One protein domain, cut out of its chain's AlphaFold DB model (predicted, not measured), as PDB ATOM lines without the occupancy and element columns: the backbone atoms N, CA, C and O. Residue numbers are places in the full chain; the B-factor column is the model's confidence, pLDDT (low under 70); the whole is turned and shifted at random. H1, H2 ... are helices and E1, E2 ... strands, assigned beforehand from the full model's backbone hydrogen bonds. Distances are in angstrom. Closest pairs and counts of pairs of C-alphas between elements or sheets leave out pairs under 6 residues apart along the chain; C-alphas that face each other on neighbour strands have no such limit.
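Overview. This is residues 2 to 66 of the 117 residues of an uncharacterized protein of Armadillidium vulgare (UniProt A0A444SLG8). A tiny sheet of two parallel strands, E1 and E2, has helix H2 near it and the first turn of the longer helix H1 touching H2, while the rest of H1 reaches toward one end of an elongated outline and the unnamed residues 2 to 13 toward the other. The printed part has 65 residues, with H1, E1, H2, E2 in order along the chain; the class is mixed, helices and strands, with under half of the residues in named elements. It is only just compact, close to loose, with a radius of gyration of the C-alphas of 12.4 A, and spans 41 by 21 by 17 A.

Along the chain. Find C-alpha 33 at (-40.301, 21.457, 53.233), where E1, residues 33 to 35, begins; its neighbour E2, residues 61 to 63, ends at C-alpha 63, (-48.152, 21.714, 53.779). H2 holds residues 50 to 57 and measures 10.6 A. H1, residues 14 to 27, starts at C-alpha 14, (-39.560, 19.406, 39.116), and measures 20.0 A.

Arrangement. Look first at E1 and E2, parallel at 5 degrees, where N 34 and O 61 are 2.8 A apart, within hydrogen-bond range. E1, H2 and E2 form a strand-helix-strand unit, two parallel neighbour strands with a helix between them in the chain, and its crossover is right-handed. The closest C-alphas of H2 and E2, those of Ala 55 and Tyr 61, are 7.5 A apart. H1 touches H2 with residues 14 to 17 alone, closest at the C-alphas of Ile 14 and Ser 51, 5.4 A. Their lines stand at a steep tilt of 39 degrees, the same way. H1 and E2 are apart. In H2 every O i to N i+4 pair is within hydrogen-bond range; in H1, 8 of 10 are.

Size, cuts and confidence. The C-alphas farthest apart, those of Asn 2 and Gly 28, are 41.5 A apart. The printed part has no cut, and the link from E1 to H2 is long, with 14 residues. Residues 2 to 4 have pLDDT under 70; the mean of the printed part is 83.4.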
ATOM      1  N   ASN A   2     -63.818  15.856  40.614       55.22
ATOM      2  CA  ASN A   2     -63.582  16.658  39.404       55.22
ATOM      3  C   ASN A   2     -62.504  16.001  38.529       55.22
ATOM      4  O   ASN A   2     -61.544  15.444  39.068       55.22
ATOM      5  N   GLN A   3     -62.634  16.073  37.201       65.19
ATOM      6  CA  GLN A   3     -61.600  15.560  36.296       65.19
ATOM      7  C   GLN A   3     -60.326  16.428  36.389       65.19
ATOM      8  O   GLN A   3     -60.448  17.655  36.437       65.19
ATOM      9  N   PRO A   4     -59.105  15.850  36.359       66.31
ATOM     10  CA  PRO A   4     -57.852  16.619  36.400       66.31
ATOM     11  C   PRO A   4     -57.756  17.696  35.309       66.31
ATOM     12  O   PRO A   4     -57.230  18.780  35.540       66.31
ATOM     13  N   SER A   5     -58.347  17.448  34.136       71.50
ATOM     14  CA  SER A   5     -58.450  18.407  33.023       71.50
ATOM     15  C   SER A   5     -59.171  19.713  33.397       71.50
ATOM     16  O   SER A   5     -58.894  20.769  32.821       71.50
ATOM     17  N   GLN A   6     -60.069  19.657  34.384       78.12
ATOM     18  CA  GLN A   6     -60.871  20.782  34.864       78.12
ATOM     19  C   GLN A   6     -60.236  21.494  36.065       78.12
ATOM     20  O   GLN A   6     -60.595  22.635  36.362       78.12
ATOM     21  N   MET A   7     -59.276  20.864  36.745       79.06
ATOM     22  CA  MET A   7     -58.584  21.471  37.877       79.06
ATOM     23  C   MET A   7     -57.593  22.532  37.391       79.06
ATOM     24  O   MET A   7     -56.735  22.291  36.542       79.06
ATOM     25  N   ARG A   8     -57.713  23.737  37.947       80.75
ATOM     26  CA  ARG A   8     -56.779  24.841  37.726       80.75
ATOM     27  C   ARG A   8     -56.180  25.228  39.070       80.75
ATOM     28  O   ARG A   8     -56.909  25.578  39.991       80.75
ATOM     29  N   GLY A   9     -54.862  25.143  39.176       79.94
ATOM     30  CA  GLY A   9     -54.115  25.538  40.363       79.94
ATOM     31  C   GLY A   9     -52.623  25.548  40.043       79.94
ATOM     32  O   GLY A   9     -52.164  24.616  39.369       79.94
ATOM     33  N   PRO A  10     -51.879  26.590  40.452       86.69
ATOM     34  CA  PRO A  10     -50.432  26.598  40.300       86.69
ATOM     35  C   PRO A  10     -49.805  25.471  41.132       86.69
ATOM     36  O   PRO A  10     -50.415  24.937  42.057       86.69
ATOM     37  N   GLY A  11     -48.578  25.106  40.784       86.81
ATOM     38  CA  GLY A  11     -47.785  24.122  41.505       86.81
ATOM     39  C   GLY A  11     -46.299  24.362  41.265       86.81
ATOM     40  O   GLY A  11     -45.920  25.230  40.477       86.81
ATOM     41  N   VAL A  12     -45.464  23.591  41.944       87.88
ATOM     42  CA  VAL A  12     -44.007  23.615  41.816       87.88
ATOM     43  C   VAL A  12     -43.604  22.650  40.707       87.88
ATOM     44  O   VAL A  12     -44.071  21.511  40.681       87.88
ATOM     45  N   THR A  13     -42.746  23.088  39.787       90.56
ATOM     46  CA  THR A  13     -42.173  22.195  38.771       90.56
ATOM     47  C   THR A  13     -41.021  21.373  39.349       90.56
ATOM     48  O   THR A  13     -40.429  21.734  40.370       90.56
ATOM     49  N   ILE A  14     -40.673  20.268  38.690       90.19
ATOM     50  CA  ILE A  14     -39.560  19.406  39.116       90.19
ATOM     51  C   ILE A  14     -38.240  20.180  39.083       90.19
ATOM     52  O   ILE A  14     -37.394  20.011  39.960       90.19
ATOM     53  N   GLU A  15     -38.064  21.052  38.096       91.00
ATOM     54  CA  GLU A  15     -36.858  21.855  37.909       91.00
ATOM     55  C   GLU A  15     -36.699  22.852  39.058       91.00
ATOM     56  O   GLU A  15     -35.623  22.946  39.645       91.00
ATOM     57  N   ALA A  16     -37.784  23.534  39.445       89.06
ATOM     58  CA  ALA A  16     -37.782  24.454  40.580       89.06
ATOM     59  C   ALA A  16     -37.486  23.726  41.900       89.06
ATOM     60  O   ALA A  16     -36.697  24.202  42.717       89.06
ATOM     61  N   LEU A  17     -38.075  22.542  42.085       86.19
ATOM     62  CA  LEU A  17     -37.811  21.680  43.235       86.19
ATOM     63  C   LEU A  17     -36.334  21.261  43.286       86.19
ATOM     64  O   LEU A  17     -35.674  21.439  44.307       86.19
ATOM     65  N   THR A  18     -35.792  20.776  42.169       87.50
ATOM     66  CA  THR A  18     -34.387  20.356  42.038       87.50
ATOM     67  C   THR A  18     -33.425  21.510  42.311       87.50
ATOM     68  O   THR A  18     -32.436  21.333  43.023       87.50
ATOM     69  N   TYR A  19     -33.740  22.702  41.808       87.81
ATOM     70  CA  TYR A  19     -32.956  23.909  42.046       87.81
ATOM     71  C   TYR A  19     -32.883  24.249  43.540       87.81
ATOM     72  O   TYR A  19     -31.785  24.356  44.082       87.81
ATOM     73  N   ILE A  20     -34.024  24.329  44.235       82.94
ATOM     74  CA  ILE A  20     -34.082  24.634  45.680       82.94
ATOM     75  C   ILE A  20     -33.312  23.595  46.505       82.94
ATOM     76  O   ILE A  20     -32.619  23.941  47.459       82.94
ATOM     77  N   LEU A  21     -33.373  22.320  46.125       77.50
ATOM     78  CA  LEU A  21     -32.619  21.257  46.796       77.50
ATOM     79  C   LEU A  21     -31.104  21.380  46.576       77.50
ATOM     80  O   LEU A  21     -30.316  21.016  47.449       77.50
ATOM     81  N   GLY A  22     -30.680  21.926  45.436       81.75
ATOM     82  CA  GLY A  22     -29.285  22.285  45.186       81.75
ATOM     83  C   GLY A  22     -28.772  23.393  46.115       81.75
ATOM     84  O   GLY A  22     -27.595  23.375  46.485       81.75
ATOM     85  N   PHE A  23     -29.639  24.319  46.548       78.12
ATOM     86  CA  PHE A  23     -29.271  25.394  47.484       78.12
ATOM     87  C   PHE A  23     -28.858  24.868  48.854       78.12
ATOM     88  O   PHE A  23     -27.929  25.407  49.447       78.12
ATOM     89  N   GLU A  24     -29.485  23.794  49.337       78.56
ATOM     90  CA  GLU A  24     -29.117  23.178  50.617       78.56
ATOM     91  C   GLU A  24     -27.649  22.730  50.617       78.56
ATOM     92  O   GLU A  24     -26.900  23.053  51.539       78.56
ATOM     93  N   LYS A  25     -27.205  22.086  49.531       75.44
ATOM     94  CA  LYS A  25     -25.814  21.628  49.375       75.44
ATOM     95  C   LYS A  25     -24.811  22.766  49.201       75.44
ATOM     96  O   LYS A  25     -23.671  22.635  49.628       75.44
ATOM     97  N   THR A  26     -25.209  23.847  48.537       82.75
ATOM     98  CA  THR A  26     -24.286  24.914  48.112       82.75
ATOM     99  C   THR A  26     -24.207  26.082  49.089       82.75
ATOM    100  O   THR A  26     -23.169  26.726  49.174       82.75
ATOM    101  N   HIS A  27     -25.274  26.350  49.844       79.62
ATOM    102  CA  HIS A  27     -25.390  27.524  50.715       79.62
ATOM    103  C   HIS A  27     -25.543  27.159  52.200       79.62
ATOM    104  O   HIS A  27     -25.702  28.051  53.032       79.62
ATOM    105  N   GLY A  28     -25.540  25.865  52.547       79.38
ATOM    106  CA  GLY A  28     -25.710  25.402  53.929       79.38
ATOM    107  C   GLY A  28     -27.092  25.706  54.519       79.38
ATOM    108  O   GLY A  28     -27.262  25.715  55.737       79.38
ATOM    109  N   ILE A  29     -28.088  25.987  53.672       80.19
ATOM    110  CA  ILE A  29     -29.461  26.265  54.103       80.19
ATOM    111  C   ILE A  29     -30.190  24.936  54.270       80.19
ATOM    112  O   ILE A  29     -30.518  24.285  53.283       80.19
ATOM    113  N   HIS A  30     -30.510  24.555  55.505       83.19
ATOM    114  CA  HIS A  30     -31.318  23.363  55.730       83.19
ATOM    115  C   HIS A  30     -32.773  23.607  55.311       83.19
ATOM    116  O   HIS A  30     -33.520  24.343  55.962       83.19
ATOM    117  N   PHE A  31     -33.175  22.992  54.201       84.06
ATOM    118  CA  PHE A  31     -34.514  23.127  53.647       84.06
ATOM    119  C   PHE A  31     -35.406  21.973  54.117       84.06
ATOM    120  O   PHE A  31     -35.196  20.817  53.749       84.06
ATOM    121  N   VAL A  32     -36.424  22.281  54.919       86.25
ATOM    122  CA  VAL A  32     -37.274  21.273  55.588       86.25
ATOM    123  C   VAL A  32     -38.523  20.876  54.795       86.25
ATOM    124  O   VAL A  32     -39.017  19.760  54.958       86.25
ATOM    125  N   GLY A  33     -39.055  21.750  53.939       87.81
ATOM    126  CA  GLY A  33     -40.301  21.457  53.233       87.81
ATOM    127  C   GLY A  33     -40.969  22.648  52.554       87.81
ATOM    128  O   GLY A  33     -40.495  23.781  52.629       87.81
ATOM    129  N   PHE A  34     -42.097  22.369  51.901       85.19
ATOM    130  CA  PHE A  34     -42.892  23.319  51.124       85.19
ATOM    131  C   PHE A  34     -44.199  23.675  51.818       85.19
ATOM    132  O   PHE A  34     -44.826  22.840  52.469       85.19
ATOM    133  N   GLY A  35     -44.641  24.908  51.596       86.44
ATOM    134  CA  GLY A  35     -45.956  25.385  51.986       86.44
ATOM    135  C   GLY A  35     -46.657  26.057  50.811       86.44
ATOM    136  O   GLY A  35     -46.097  26.989  50.237       86.44
ATOM    137  N   LEU A  36     -47.855  25.594  50.451       83.75
ATOM    138  CA  LEU A  36     -48.667  26.165  49.376       83.75
ATOM    139  C   LEU A  36     -50.094  26.457  49.848       83.75
ATOM    140  O   LEU A  36     -50.661  25.742  50.676       83.75
ATOM    141  N   ASP A  37     -50.706  27.496  49.284       83.50
ATOM    142  CA  ASP A  37     -52.132  27.797  49.451       83.50
ATOM    143  C   ASP A  37     -53.038  26.999  48.498       83.50
ATOM    144  O   ASP A  37     -54.262  27.124  48.550       83.50
ATOM    145  N   THR A  38     -52.445  26.134  47.677       81.38
ATOM    146  CA  THR A  38     -53.125  25.207  46.774       81.38
ATOM    147  C   THR A  38     -53.343  23.837  47.416       81.38
ATOM    148  O   THR A  38     -52.737  23.478  48.427       81.38
ATOM    149  N   PHE A  39     -54.208  23.034  46.792       80.81
ATOM    150  CA  PHE A  39     -54.547  21.681  47.244       80.81
ATOM    151  C   PHE A  39     -53.476  20.627  46.928       80.81
ATOM    152  O   PHE A  39     -53.647  19.464  47.286       80.81
ATOM    153  N   SER A  40     -52.420  20.998  46.203       84.81
ATOM    154  CA  SER A  40     -51.383  20.097  45.707       84.81
ATOM    155  C   SER A  40     -50.095  20.874  45.445       84.81
ATOM    156  O   SER A  40     -50.142  22.028  45.019       84.81
ATOM    157  N   ILE A  41     -48.948  20.226  45.672       86.62
ATOM    158  CA  ILE A  41     -47.642  20.743  45.246       86.62
ATOM    159  C   ILE A  41     -47.493  20.672  43.725       86.62
ATOM    160  O   ILE A  41     -46.842  21.521  43.129       86.62
ATOM    161  N   ASP A  42     -48.119  19.690  43.084       89.75
ATOM    162  CA  ASP A  42     -48.189  19.591  41.634       89.75
ATOM    163  C   ASP A  42     -49.265  20.513  41.065       89.75
ATOM    164  O   ASP A  42     -50.293  20.755  41.702       89.75
ATOM    165  N   ASN A  43     -49.056  20.956  39.825       88.62
ATOM    166  CA  ASN A  43     -50.067  21.665  39.043       88.62
ATOM    167  C   ASN A  43     -51.391  20.884  39.044       88.62
ATOM    168  O   ASN A  43     -51.388  19.663  38.893       88.62
ATOM    169  N   GLY A  44     -52.523  21.587  39.145       84.38
ATOM    170  CA  GLY A  44     -53.847  20.962  39.216       84.38
ATOM    171  C   GLY A  44     -54.198  20.025  38.051       84.38
ATOM    172  O   GLY A  44     -54.981  19.100  38.242       84.38
ATOM    173  N   ARG A  45     -53.588  20.202  36.874       86.19
ATOM    174  CA  ARG A  45     -53.768  19.316  35.709       86.19
ATOM    175  C   ARG A  45     -52.849  18.093  35.706       86.19
ATOM    176  O   ARG A  45     -52.958  17.253  34.816       86.19
ATOM    177  N   SER A  46     -51.922  18.002  36.655       84.50
ATOM    178  CA  SER A  46     -50.945  16.920  36.730       84.50
ATOM    179  C   SER A  46     -51.606  15.616  37.167       84.50
ATOM    180  O   SER A  46     -52.202  15.530  38.240       84.50
ATOM    181  N   ILE A  47     -51.462  14.583  36.336       83.31
ATOM    182  CA  ILE A  47     -51.915  13.220  36.643       83.31
ATOM    183  C   ILE A  47     -50.794  12.433  37.333       83.31
ATOM    184  O   ILE A  47     -51.046  11.704  38.288       83.31
ATOM    185  N   SER A  48     -49.551  12.607  36.878       87.00
ATOM    186  CA  SER A  48     -48.384  11.840  37.330       87.00
ATOM    187  C   SER A  48     -47.775  12.326  38.649       87.00
ATOM    188  O   SER A  48     -46.938  11.626  39.211       87.00
ATOM    189  N   ARG A  49     -48.182  13.504  39.145       86.75
ATOM    190  CA  ARG A  49     -47.744  14.107  40.421       86.75
ATOM    191  C   ARG A  49     -46.227  14.012  40.701       86.75
ATOM    192  O   ARG A  49     -45.812  13.526  41.760       86.75
ATOM    193  N   PRO A  50     -45.369  14.408  39.747       90.62
ATOM    194  CA  PRO A  50     -43.938  14.168  39.865       90.62
ATOM    195  C   PRO A  50     -43.265  14.984  40.978       90.62
ATOM    196  O   PRO A  50     -42.310  14.498  41.586       90.62
ATOM    197  N   SER A  51     -43.758  16.186  41.288       89.56
ATOM    198  CA  SER A  51     -43.192  17.032  42.343       89.56
ATOM    199  C   SER A  51     -43.494  16.464  43.726       89.56
ATOM    200  O   SER A  51     -42.601  16.429  44.574       89.56
ATOM    201  N   LEU A  52     -44.703  15.931  43.944       87.50
ATOM    202  CA  LEU A  52     -45.036  15.176  45.155       87.50
ATOM    203  C   LEU A  52     -44.130  13.951  45.317       87.50
ATOM    204  O   LEU A  52     -43.587  13.725  46.400       87.50
ATOM    205  N   GLY A  53     -43.940  13.181  44.242       89.25
ATOM    206  CA  GLY A  53     -43.090  11.992  44.257       89.25
ATOM    207  C   GLY A  53     -41.634  12.310  44.602       89.25
ATOM    208  O   GLY A  53     -41.036  11.630  45.437       89.25
ATOM    209  N   LEU A  54     -41.064  13.360  44.006       89.31
ATOM    210  CA  LEU A  54     -39.694  13.787  44.293       89.31
ATOM    211  C   LEU A  54     -39.548  14.318  45.726       89.31
ATOM    212  O   LEU A  54     -38.636  13.899  46.434       89.31
ATOM    213  N   ALA A  55     -40.451  15.189  46.181       85.38
ATOM    214  CA  ALA A  55     -40.407  15.736  47.537       85.38
ATOM    215  C   ALA A  55     -40.519  14.638  48.612       85.38
ATOM    216  O   ALA A  55     -39.758  14.653  49.580       85.38
ATOM    217  N   SER A  56     -41.389  13.645  48.398       84.69
ATOM    218  CA  SER A  56     -41.567  12.507  49.313       84.69
ATOM    219  C   SER A  56     -40.322  11.618  49.376       84.69
ATOM    220  O   SER A  56     -39.858  11.289  50.465       84.69
ATOM    221  N   LYS A  57     -39.716  11.290  48.223       86.81
ATOM    222  CA  LYS A  57     -38.460  10.511  48.154       86.81
ATOM    223  C   LYS A  57     -37.306  11.171  48.905       86.81
ATOM    224  O   LYS A  57     -36.397  10.489  49.361       86.81
ATOM    225  N   LEU A  58     -37.336  12.493  49.009       82.44
ATOM    226  CA  LEU A  58     -36.310  13.294  49.669       82.44
ATOM    227  C   LEU A  58     -36.646  13.618  51.128       82.44
ATOM    228  O   LEU A  58     -35.939  14.413  51.748       82.44
ATOM    229  N   GLY A  59     -37.726  13.044  51.668       85.38
ATOM    230  CA  GLY A  59     -38.147  13.246  53.052       85.38
ATOM    231  C   GLY A  59     -38.530  14.692  53.370       85.38
ATOM    232  O   GLY A  59     -38.372  15.128  54.509       85.38
ATOM    233  N   LYS A  60     -38.979  15.469  52.374       87.19
ATOM    234  CA  LYS A  60     -39.391  16.863  52.576       87.19
ATOM    235  C   LYS A  60     -40.860  16.924  52.979       87.19
ATOM    236  O   LYS A  60     -41.706  16.262  52.379       87.19
ATOM    237  N   TYR A  61     -41.176  17.765  53.961       89.12
ATOM    238  CA  TYR A  61     -42.558  17.980  54.381       89.12
ATOM    239  C   TYR A  61     -43.312  18.850  53.374       89.12
ATOM    240  O   TYR A  61     -42.742  19.757  52.766       89.12
ATOM    241  N   ILE A  62     -44.611  18.601  53.215       88.38
ATOM    242  CA  ILE A  62     -45.484  19.393  52.345       88.38
ATOM    243  C   ILE A  62     -46.708  19.814  53.147       88.38
ATOM    244  O   ILE A  62     -47.410  18.985  53.723       88.38
ATOM    245  N   VAL A  63     -46.973  21.115  53.163       86.75
ATOM    246  CA  VAL A  63     -48.152  21.714  53.779       86.75
ATOM    247  C   VAL A  63     -48.984  22.360  52.681       86.75
ATOM    248  O   VAL A  63     -48.499  23.203  51.932       86.75
ATOM    249  N   LEU A  64     -50.239  21.939  52.571       84.81
ATOM    250  CA  LEU A  64     -51.164  22.358  51.517       84.81
ATOM    251  C   LEU A  64     -52.317  23.158  52.121       84.81
ATOM    252  O   LEU A  64     -52.560  23.101  53.329       84.81
ATOM    253  N   ASN A  65     -53.058  23.876  51.277       80.81
ATOM    254  CA  ASN A  65     -54.215  24.684  51.666       80.81
ATOM    255  C   ASN A  65     -53.907  25.753  52.735       80.81
ATOM    256  O   ASN A  65     -54.739  26.060  53.587       80.81
ATOM    257  N   MET A  66     -52.730  26.381  52.685       72.62
ATOM    258  CA  MET A  66     -52.297  27.430  53.628       72.62
ATOM    259  C   MET A  66     -53.017  28.787  53.480       72.62
ATOM    260  O   MET A  66     -52.555  29.795  54.019       72.62
TER     261      MET A  66